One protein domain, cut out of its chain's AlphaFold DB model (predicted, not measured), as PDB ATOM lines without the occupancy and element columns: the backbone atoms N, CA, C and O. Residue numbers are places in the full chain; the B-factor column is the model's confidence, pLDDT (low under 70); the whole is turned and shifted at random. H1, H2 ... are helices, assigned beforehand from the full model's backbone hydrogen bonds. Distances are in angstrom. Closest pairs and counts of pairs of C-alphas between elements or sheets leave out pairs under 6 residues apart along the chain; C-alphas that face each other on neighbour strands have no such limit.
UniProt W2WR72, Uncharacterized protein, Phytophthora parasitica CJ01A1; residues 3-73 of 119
ATOM      1  N   ASP A   3      -2.305 -19.253 -27.701       94.00
ATOM      2  CA  ASP A   3      -1.977 -18.397 -28.855       94.00
ATOM      3  C   ASP A   3      -2.068 -19.151 -30.191       94.00
ATOM      4  O   ASP A   3      -2.851 -18.771 -31.055       94.00
ATOM      5  N   ALA A   4      -1.333 -20.260 -30.330       92.69
ATOM      6  CA  ALA A   4      -1.351 -21.074 -31.548       92.69
ATOM      7  C   ALA A   4      -2.763 -21.577 -31.891       92.69
ATOM      8  O   ALA A   4      -3.212 -21.421 -33.019       92.69
ATOM      9  N   ALA A   5      -3.495 -22.093 -30.896       94.75
ATOM     10  CA  ALA A   5      -4.853 -22.589 -31.108       94.75
ATOM     11  C   ALA A   5      -5.813 -21.488 -31.593       94.75
ATOM     12  O   ALA A   5      -6.660 -21.744 -32.443       94.75
ATOM     13  N   LEU A   6      -5.681 -20.260 -31.078       96.25
ATOM     14  CA  LEU A   6      -6.515 -19.136 -31.502       96.25
ATOM     15  C   LEU A   6      -6.148 -18.629 -32.897       96.25
ATOM     16  O   LEU A   6      -7.047 -18.299 -33.664       96.25
ATOM     17  N   ARG A   7      -4.863 -18.615 -33.264       96.19
ATOM     18  CA  ARG A   7      -4.436 -18.293 -34.636       96.19
ATOM     19  C   ARG A   7      -5.013 -19.274 -35.651       96.19
ATOM     20  O   ARG A   7      -5.558 -18.833 -36.663       96.19
ATOM     21  N   ASP A   8      -4.944 -20.568 -35.340       96.88
ATOM     22  CA  ASP A   8      -5.480 -21.636 -36.187       96.88
ATOM     23  C   ASP A   8      -7.005 -21.512 -36.314       96.88
ATOM     24  O   ASP A   8      -7.535 -21.447 -37.421       96.88
ATOM     25  N   LEU A   9      -7.714 -21.377 -35.186       97.50
ATOM     26  CA  LEU A   9      -9.175 -21.253 -35.156       97.50
ATOM     27  C   LEU A   9      -9.685 -20.009 -35.900       97.50
ATOM     28  O   LEU A   9     -10.760 -20.035 -36.494       97.50
ATOM     29  N   LYS A  10      -8.935 -18.904 -35.851       97.44
ATOM     30  CA  LYS A  10      -9.302 -17.637 -36.497       97.44
ATOM     31  C   LYS A  10      -8.847 -17.542 -37.953       97.44
ATOM     32  O   LYS A  10      -9.195 -16.559 -38.602       97.44
ATOM     33  N   GLY A  11      -8.060 -18.501 -38.452       97.06
ATOM     34  CA  GLY A  11      -7.410 -18.396 -39.761       97.06
ATOM     35  C   GLY A  11      -6.488 -17.173 -39.867       97.06
ATOM     36  O   GLY A  11      -6.302 -16.626 -40.951       97.06
ATOM     37  N   ALA A  12      -5.947 -16.709 -38.738       97.31
ATOM     38  CA  ALA A  12      -5.196 -15.464 -38.621       97.31
ATOM     39  C   ALA A  12      -3.802 -15.754 -38.031       97.31
ATOM     40  O   ALA A  12      -3.595 -15.591 -36.829       97.31
ATOM     41  N   PRO A  13      -2.829 -16.197 -38.855       94.62
ATOM     42  CA  PRO A  13      -1.544 -16.712 -38.367       94.62
ATOM     43  C   PRO A  13      -0.600 -15.632 -37.817       94.62
ATOM     44  O   PRO A  13       0.262 -15.926 -36.985       94.62
ATOM     45  N   ASN A  14      -0.749 -14.390 -38.278       94.50
ATOM     46  CA  ASN A  14       0.171 -13.297 -37.968       94.50
ATOM     47  C   ASN A  14      -0.112 -12.603 -36.625       94.50
ATOM     48  O   ASN A  14       0.819 -12.497 -35.823       94.50
ATOM     49  N   PRO A  15      -1.338 -12.115 -36.341       94.94
ATOM     50  CA  PRO A  15      -1.586 -11.418 -35.085       94.94
ATOM     51  C   PRO A  15      -1.496 -12.377 -33.891       94.94
ATOM     52  O   PRO A  15      -1.955 -13.521 -33.960       94.94
ATOM     53  N   LEU A  16      -0.946 -11.889 -32.771       93.62
ATOM     54  CA  LEU A  16      -1.007 -12.596 -31.489       93.62
ATOM     55  C   LEU A  16      -2.464 -12.971 -31.186       93.62
ATOM     56  O   LEU A  16      -3.381 -12.182 -31.422       93.62
ATOM     57  N   PHE A  17      -2.670 -14.195 -30.705       95.12
ATOM     58  CA  PHE A  17      -3.978 -14.769 -30.394       95.12
ATOM     59  C   PHE A  17      -4.999 -14.697 -31.540       95.12
ATOM     60  O   PHE A  17      -6.200 -14.619 -31.292       95.12
ATOM     61  N   GLY A  18      -4.555 -14.675 -32.800       95.88
ATOM     62  CA  GLY A  18      -5.465 -14.550 -33.941       95.88
ATOM     63  C   GLY A  18      -6.238 -13.223 -33.959       95.88
ATOM     64  O   GLY A  18      -7.347 -13.167 -34.489       95.88
ATOM     65  N   GLY A  19      -5.682 -12.170 -33.347       95.31
ATOM     66  CA  GLY A  19      -6.293 -10.840 -33.256       95.31
ATOM     67  C   GLY A  19      -7.269 -10.665 -32.091       95.31
ATOM     68  O   GLY A  19      -7.947  -9.645 -32.013       95.31
ATOM     69  N   VAL A  20      -7.363 -11.640 -31.184       94.44
ATOM     70  CA  VAL A  20      -8.195 -11.527 -29.981       94.44
ATOM     71  C   VAL A  20      -7.517 -10.620 -28.955       94.44
ATOM     72  O   VAL A  20      -6.344 -10.800 -28.628       94.44
ATOM     73  N   HIS A  21      -8.272  -9.671 -28.399       92.94
ATOM     74  CA  HIS A  21      -7.828  -8.897 -27.243       92.94
ATOM     75  C   HIS A  21      -7.771  -9.798 -26.006       92.94
ATOM     76  O   HIS A  21      -8.786 -10.351 -25.586       92.94
ATOM     77  N   VAL A  22      -6.581  -9.941 -25.424       91.81
ATOM     78  CA  VAL A  22      -6.346 -10.787 -24.251       91.81
ATOM     79  C   VAL A  22      -5.960  -9.924 -23.060       91.81
ATOM     80  O   VAL A  22      -5.056  -9.097 -23.149       91.81
ATOM     81  N   LEU A  23      -6.633 -10.155 -21.933       94.56
ATOM     82  CA  LEU A  23      -6.284  -9.593 -20.635       94.56
ATOM     83  C   LEU A  23      -5.707 -10.705 -19.757       94.56
ATOM     84  O   LEU A  23      -6.401 -11.671 -19.436       94.56
ATOM     85  N   PHE A  24      -4.447 -10.560 -19.345       93.56
ATOM     86  CA  PHE A  24      -3.878 -11.410 -18.304       93.56
ATOM     87  C   PHE A  24      -4.177 -10.809 -16.937       93.56
ATOM     88  O   PHE A  24      -3.881  -9.644 -16.685       93.56
ATOM     89  N   VAL A  25      -4.743 -11.623 -16.052       95.06
ATOM     90  CA  VAL A  25      -5.027 -11.247 -14.667       95.06
ATOM     91  C   VAL A  25      -4.390 -12.285 -13.767       95.06
ATOM     92  O   VAL A  25      -4.492 -13.486 -14.019       95.06
ATOM     93  N   GLY A  26      -3.724 -11.825 -12.720       93.38
ATOM     94  CA  GLY A  26      -3.072 -12.716 -11.789       93.38
ATOM     95  C   GLY A  26      -2.103 -11.979 -10.896       93.38
ATOM     96  O   GLY A  26      -2.201 -10.773 -10.677       93.38
ATOM     97  N   ASP A  27      -1.181 -12.758 -10.360       92.75
ATOM     98  CA  ASP A  27      -0.343 -12.355  -9.259       92.75
ATOM     99  C   ASP A  27       0.994 -13.096  -9.339       92.75
ATOM    100  O   ASP A  27       1.064 -14.304  -9.111       92.75
ATOM    101  N   TRP A  28       2.062 -12.369  -9.663       91.00
ATOM    102  CA  TRP A  28       3.402 -12.943  -9.812       91.00
ATOM    103  C   TRP A  28       4.021 -13.460  -8.514       91.00
ATOM    104  O   TRP A  28       4.978 -14.225  -8.577       91.00
ATOM    105  N   LEU A  29       3.501 -13.043  -7.359       91.69
ATOM    106  CA  LEU A  29       4.019 -13.425  -6.044       91.69
ATOM    107  C   LEU A  29       3.271 -14.630  -5.458       91.69
ATOM    108  O   LEU A  29       3.492 -15.008  -4.309       91.69
ATOM    109  N   GLN A  30       2.387 -15.249  -6.244       90.81
ATOM    110  CA  GLN A  30       1.824 -16.560  -5.938       90.81
ATOM    111  C   GLN A  30       2.770 -17.692  -6.356       90.81
ATOM    112  O   GLN A  30       3.887 -17.484  -6.831       90.81
ATOM    113  N   GLN A  31       2.321 -18.927  -6.135       90.75
ATOM    114  CA  GLN A  31       3.070 -20.120  -6.503       90.75
ATOM    115  C   GLN A  31       3.375 -20.146  -8.004       90.75
ATOM    116  O   GLN A  31       2.532 -19.829  -8.844       90.75
ATOM    117  N   ILE A  32       4.592 -20.576  -8.335       91.00
ATOM    118  CA  ILE A  32       4.980 -20.823  -9.722       91.00
ATOM    119  C   ILE A  32       4.149 -21.971 -10.323       91.00
ATOM    120  O   ILE A  32       3.707 -22.861  -9.589       91.00
ATOM    121  N   PRO A  33       3.959 -22.003 -11.656       89.19
ATOM    122  CA  PRO A  33       3.250 -23.096 -12.311       89.19
ATOM    123  C   PRO A  33       3.864 -24.464 -11.985       89.19
ATOM    124  O   PRO A  33       5.077 -24.657 -12.107       89.19
ATOM    125  N   VAL A  34       3.020 -25.437 -11.633       88.12
ATOM    126  CA  VAL A  34       3.460 -26.812 -11.357       88.12
ATOM    127  C   VAL A  34       4.057 -27.428 -12.621       88.12
ATOM    128  O   VAL A  34       3.446 -27.381 -13.688       88.12
ATOM    129  N   ALA A  35       5.254 -28.010 -12.495       76.94
ATOM    130  CA  ALA A  35       5.985 -28.673 -13.582       76.94
ATOM    131  C   ALA A  35       6.205 -27.808 -14.846       76.94
ATOM    132  O   ALA A  35       6.502 -28.333 -15.922       76.94
ATOM    133  N   GLY A  36       6.076 -26.484 -14.721       75.88
ATOM    134  CA  GLY A  36       6.201 -25.524 -15.811       75.88
ATOM    135  C   GLY A  36       7.292 -24.490 -15.556       75.88
ATOM    136  O   GLY A  36       7.880 -24.408 -14.483       75.88
ATOM    137  N   CYS A  37       7.565 -23.677 -16.573       82.62
ATOM    138  CA  CYS A  37       8.340 -22.450 -16.417       82.62
ATOM    139  C   CYS A  37       7.373 -21.266 -16.521       82.62
ATOM    140  O   CYS A  37       6.557 -21.258 -17.447       82.62
ATOM    141  N   PRO A  38       7.446 -20.271 -15.623       89.38
ATOM    142  CA  PRO A  38       6.633 -19.073 -15.765       89.38
ATOM    143  C   PRO A  38       6.958 -18.351 -17.079       89.38
ATOM    144  O   PRO A  38       8.115 -18.306 -17.501       89.38
ATOM    145  N   ALA A  39       5.945 -17.763 -17.720       89.19
ATOM    146  CA  ALA A  39       6.094 -17.138 -19.038       89.19
ATOM    147  C   ALA A  39       7.052 -15.930 -19.033       89.19
ATOM    148  O   ALA A  39       7.715 -15.664 -20.035       89.19
ATOM    149  N   PHE A  40       7.185 -15.252 -17.889       89.06
ATOM    150  CA  PHE A  40       8.126 -14.149 -17.690       89.06
ATOM    151  C   PHE A  40       9.593 -14.599 -17.572       89.06
ATOM    152  O   PHE A  40      10.496 -13.773 -17.674       89.06
ATOM    153  N   ALA A  41       9.870 -15.893 -17.363       89.88
ATOM    154  CA  ALA A  41      11.240 -16.386 -17.261       89.88
ATOM    155  C   ALA A  41      11.854 -16.610 -18.649       89.88
ATOM    156  O   ALA A  41      11.592 -17.622 -19.314       89.88
ATOM    157  N   VAL A  42      12.751 -15.702 -19.035       89.50
ATOM    158  CA  VAL A  42      13.463 -15.721 -20.320       89.50
ATOM    159  C   VAL A  42      14.162 -17.076 -20.537       89.50
ATOM    160  O   VAL A  42      14.941 -17.515 -19.684       89.50
ATOM    161  N   PRO A  43      13.850 -17.813 -21.621       89.12
ATOM    162  CA  PRO A  43      14.571 -19.034 -21.976       89.12
ATOM    163  C   PRO A  43      16.004 -18.707 -22.424       89.12
ATOM    164  O   PRO A  43      16.245 -17.658 -23.007       89.12
ATOM    165  N   ASN A  44      16.959 -19.611 -22.171       87.06
ATOM    166  CA  ASN A  44      18.357 -19.408 -22.576       87.06
ATOM    167  C   ASN A  44      18.471 -19.365 -24.116       87.06
ATOM    168  O   ASN A  44      18.270 -20.412 -24.730       87.06
ATOM    169  N   PRO A  45      18.836 -18.221 -24.727       76.31
ATOM    170  CA  PRO A  45      18.808 -18.041 -26.178       76.31
ATOM    171  C   PRO A  45      19.878 -18.850 -26.927       76.31
ATOM    172  O   PRO A  45      19.707 -19.130 -28.107       76.31
ATOM    173  N   GLY A  46      20.962 -19.265 -26.260       77.62
ATOM    174  CA  GLY A  46      22.085 -19.987 -26.879       77.62
ATOM    175  C   GLY A  46      21.908 -21.507 -26.961       77.62
ATOM    176  O   GLY A  46      22.868 -22.229 -27.221       77.62
ATOM    177  N   ARG A  47      20.713 -22.027 -26.668       83.88
ATOM    178  CA  ARG A  47      20.461 -23.470 -26.634       83.88
ATOM    179  C   ARG A  47      20.278 -24.035 -28.043       83.88
ATOM    180  O   ARG A  47      19.300 -23.731 -28.720       83.88
ATOM    181  N   ASP A  48      21.181 -24.927 -28.436       88.44
ATOM    182  CA  ASP A  48      21.089 -25.673 -29.690       88.44
ATOM    183  C   ASP A  48      20.006 -26.760 -29.598       88.44
ATOM    184  O   ASP A  48      20.182 -27.798 -28.953       88.44
ATOM    185  N   VAL A  49      18.859 -26.499 -30.229       88.81
ATOM    186  CA  VAL A  49      17.686 -27.387 -30.224       88.81
ATOM    187  C   VAL A  49      17.973 -28.711 -30.939       88.81
ATOM    188  O   VAL A  49      17.393 -29.730 -30.568       88.81
ATOM    189  N   SER A  50      18.898 -28.729 -31.906       88.88
ATOM    190  CA  SER A  50      19.235 -29.939 -32.672       88.88
ATOM    191  C   SER A  50      19.908 -31.018 -31.819       88.88
ATOM    192  O   SER A  50      19.808 -32.205 -32.117       88.88
ATOM    193  N   LYS A  51      20.545 -30.611 -30.715       93.12
ATOM    194  CA  LYS A  51      21.226 -31.498 -29.763       93.12
ATOM    195  C   LYS A  51      20.313 -31.999 -28.643       93.12
ATOM    196  O   LYS A  51      20.769 -32.719 -27.757       93.12
ATOM    197  N   MET A  52      19.042 -31.599 -28.631       92.19
ATOM    198  CA  MET A  52      18.096 -31.974 -27.582       92.19
ATOM    199  C   MET A  52      17.324 -33.238 -27.942       92.19
ATOM    200  O   MET A  52      17.015 -33.500 -29.104       92.19
ATOM    201  N   LYS A  53      16.900 -33.983 -26.914       94.94
ATOM    202  CA  LYS A  53      15.870 -35.010 -27.095       94.94
ATOM    203  C   LYS A  53      14.597 -34.348 -27.651       94.94
ATOM    204  O   LYS A  53      14.252 -33.257 -27.187       94.94
ATOM    205  N   PRO A  54      13.847 -34.997 -28.560       93.25
ATOM    206  CA  PRO A  54      12.659 -34.398 -29.180       93.25
ATOM    207  C   PRO A  54      11.632 -33.842 -28.179       93.25
ATOM    208  O   PRO A  54      11.043 -32.783 -28.396       93.25
ATOM    209  N   THR A  55      11.447 -34.519 -27.044       91.44
ATOM    210  CA  THR A  55      10.547 -34.075 -25.968       91.44
ATOM    211  C   THR A  55      11.006 -32.777 -25.310       91.44
ATOM    212  O   THR A  55      10.182 -31.918 -24.991       91.44
ATOM    213  N   ASP A  56      12.313 -32.619 -25.120       90.69
ATOM    214  CA  ASP A  56      12.910 -31.454 -24.467       90.69
ATOM    215  C   ASP A  56      12.983 -30.271 -25.432       90.69
ATOM    216  O   ASP A  56      12.674 -29.145 -25.041       90.69
ATOM    217  N   ALA A  57      13.279 -30.541 -26.709       91.69
ATOM    218  CA  ALA A  57      13.178 -29.573 -27.796       91.69
ATOM    219  C   ALA A  57      11.769 -28.972 -27.868       91.69
ATOM    220  O   ALA A  57      11.616 -27.751 -27.863       91.69
ATOM    221  N   LYS A  58      10.727 -29.816 -27.852       90.00
ATOM    222  CA  LYS A  58       9.329 -29.361 -27.857       90.00
ATOM    223  C   LYS A  58       9.018 -28.466 -26.656       90.00
ATOM    224  O   LYS A  58       8.510 -27.365 -26.843       90.00
ATOM    225  N   LYS A  59       9.369 -28.896 -25.437       88.75
ATOM    226  CA  LYS A  59       9.166 -28.096 -24.213       88.75
ATOM    227  C   LYS A  59       9.889 -26.750 -24.274       88.75
ATOM    228  O   LYS A  59       9.336 -25.732 -23.864       88.75
ATOM    229  N   TYR A  60      11.120 -26.735 -24.784       90.56
ATOM    230  CA  TYR A  60      11.901 -25.513 -24.947       90.56
ATOM    231  C   TYR A  60      11.262 -24.559 -25.964       90.56
ATOM    232  O   TYR A  60      11.072 -23.385 -25.652       90.56
ATOM    233  N   LEU A  61      10.859 -25.053 -27.138       89.94
ATOM    234  CA  LEU A  61      10.179 -24.247 -28.156       89.94
ATOM    235  C   LEU A  61       8.833 -23.709 -27.655       89.94
ATOM    236  O   LEU A  61       8.506 -22.548 -27.906       89.94
ATOM    237  N   ASP A  62       8.079 -24.513 -26.901       88.19
ATOM    238  CA  ASP A  62       6.833 -24.064 -26.285       88.19
ATOM    239  C   ASP A  62       7.084 -22.940 -25.267       88.19
ATOM    240  O   ASP A  62       6.354 -21.949 -25.244       88.19
ATOM    241  N   ARG A  63       8.173 -23.026 -24.493       89.75
ATOM    242  CA  ARG A  63       8.603 -21.948 -23.592       89.75
ATOM    243  C   ARG A  63       8.999 -20.677 -24.347       89.75
ATOM    244  O   ARG A  63       8.602 -19.596 -23.927       89.75
ATOM    245  N   VAL A  64       9.755 -20.786 -25.441       91.06
ATOM    246  CA  VAL A  64      10.146 -19.632 -26.279       91.06
ATOM    247  C   VAL A  64       8.915 -18.915 -26.828       91.06
ATOM    248  O   VAL A  64       8.812 -17.693 -26.732       91.06
ATOM    249  N   ARG A  65       7.939 -19.670 -27.334       89.56
ATOM    250  CA  ARG A  65       6.668 -19.125 -27.827       89.56
ATOM    251  C   ARG A  65       5.862 -18.458 -26.712       89.56
ATOM    252  O   ARG A  65       5.431 -17.324 -26.885       89.56
ATOM    253  N   GLY A  66       5.707 -19.116 -25.561       90.81
ATOM    254  CA  GLY A  66       5.007 -18.544 -24.409       90.81
ATOM    255  C   GLY A  66       5.653 -17.249 -23.908       90.81
ATOM    256  O   GLY A  66       4.952 -16.273 -23.653       90.81
ATOM    257  N   ASN A  67       6.987 -17.209 -23.842       92.81
ATOM    258  CA  ASN A  67       7.729 -15.999 -23.494       92.81
ATOM    259  C   ASN A  67       7.547 -14.891 -24.543       92.81
ATOM    260  O   ASN A  67       7.309 -13.749 -24.173       92.81
ATOM    261  N   THR A  68       7.576 -15.223 -25.836       91.44
ATOM    262  CA  THR A  68       7.342 -14.255 -26.925       91.44
ATOM    263  C   THR A  68       5.959 -13.612 -26.818       91.44
ATOM    264  O   THR A  68       5.835 -12.396 -26.925       91.44
ATOM    265  N   VAL A  69       4.925 -14.416 -26.558       93.06
ATOM    266  CA  VAL A  69       3.556 -13.928 -26.347       93.06
ATOM    267  C   VAL A  69       3.483 -13.019 -25.121       93.06
ATOM    268  O   VAL A  69       2.892 -11.944 -25.188       93.06
ATOM    269  N   TYR A  70       4.107 -13.424 -24.013       93.25
ATOM    270  CA  TYR A  70       4.129 -12.639 -22.782       93.25
ATOM    271  C   TYR A  70       4.878 -11.306 -22.945       93.25
ATOM    272  O   TYR A  70       4.419 -10.284 -22.447       93.25
ATOM    273  N   ASN A  71       5.975 -11.280 -23.706       92.38
ATOM    274  CA  ASN A  71       6.702 -10.049 -24.034       92.38
ATOM    275  C   ASN A  71       5.893  -9.097 -24.937       92.38
ATOM    276  O   ASN A  71       6.242  -7.929 -25.053       92.38
ATOM    277  N   GLY A  72       4.824  -9.583 -25.576       92.00
ATOM    278  CA  GLY A  72       3.882  -8.758 -26.334       92.00
ATOM    279  C   GLY A  72       2.895  -7.970 -25.464       92.00
ATOM    280  O   GLY A  72       2.134  -7.165 -26.001       92.00
ATOM    281  N   VAL A  73       2.879  -8.183 -24.141       90.44
ATOM    282  CA  VAL A  73       2.081  -7.378 -23.207       90.44
ATOM    283  C   VAL A  73       2.605  -5.944 -23.216       90.44
ATOM    284  O   VAL A  73       3.750  -5.684 -22.865       90.44
TER     285      VAL A  73
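Overview. This is residues 3 to 73 of the 119 residues of an uncharacterized protein of Phytophthora parasitica CJ01A1 (UniProt W2WR72). Two short helices, H1 and H2, packed side by side, are joined by a wide loop, residues 20 to 53, to one long helix, H3, which comes back near both of them with Val 69. Residues 29 to 35 of the loop stick out. The printed part has 71 residues with three named helices, H1, H2, H3 in chain order, and no named strand; it is all helix by class, though only 30 residues are in named elements. It is loose, with a radius of gyration of the C-alphas of 13.8 A, spanning 36 by 33 by 19 A.

Arrangement. H1, residues 3 to 10, and H2, residues 16 to 19, touch; their closest C-alphas, of Arg 7 and Gly 18, are 3.9 A apart. H3, residues 54 to 71, is close to but not clearly touching H1, about perpendicular at 78 degrees; their closest C-alphas, of Asp 3 and Val 69, are 7.5 A apart. H2 and H3 are also close but not clearly touching, at 7.0 A between the C-alphas of Leu 16 and Val 69. In H1 and H3 every O i to N i+4 pair is within hydrogen-bond range; H2 is too short for one.

Along the chain. H1 begins at C-alpha 3 (-1.977, -18.397, -28.855) and measures 10.6 A; H2 measures 5.8 A. H3, 25.6 A long, ends at C-alpha 71 (6.702, -10.049, -24.034).

Size, cuts and confidence. The C-alphas farthest apart, of His 21 and Lys 51, are 36.9 A apart. The printed part has no cut; the link from H1 to H2 is tight, that from H2 to H3 long. No printed residue is under 70 in pLDDT.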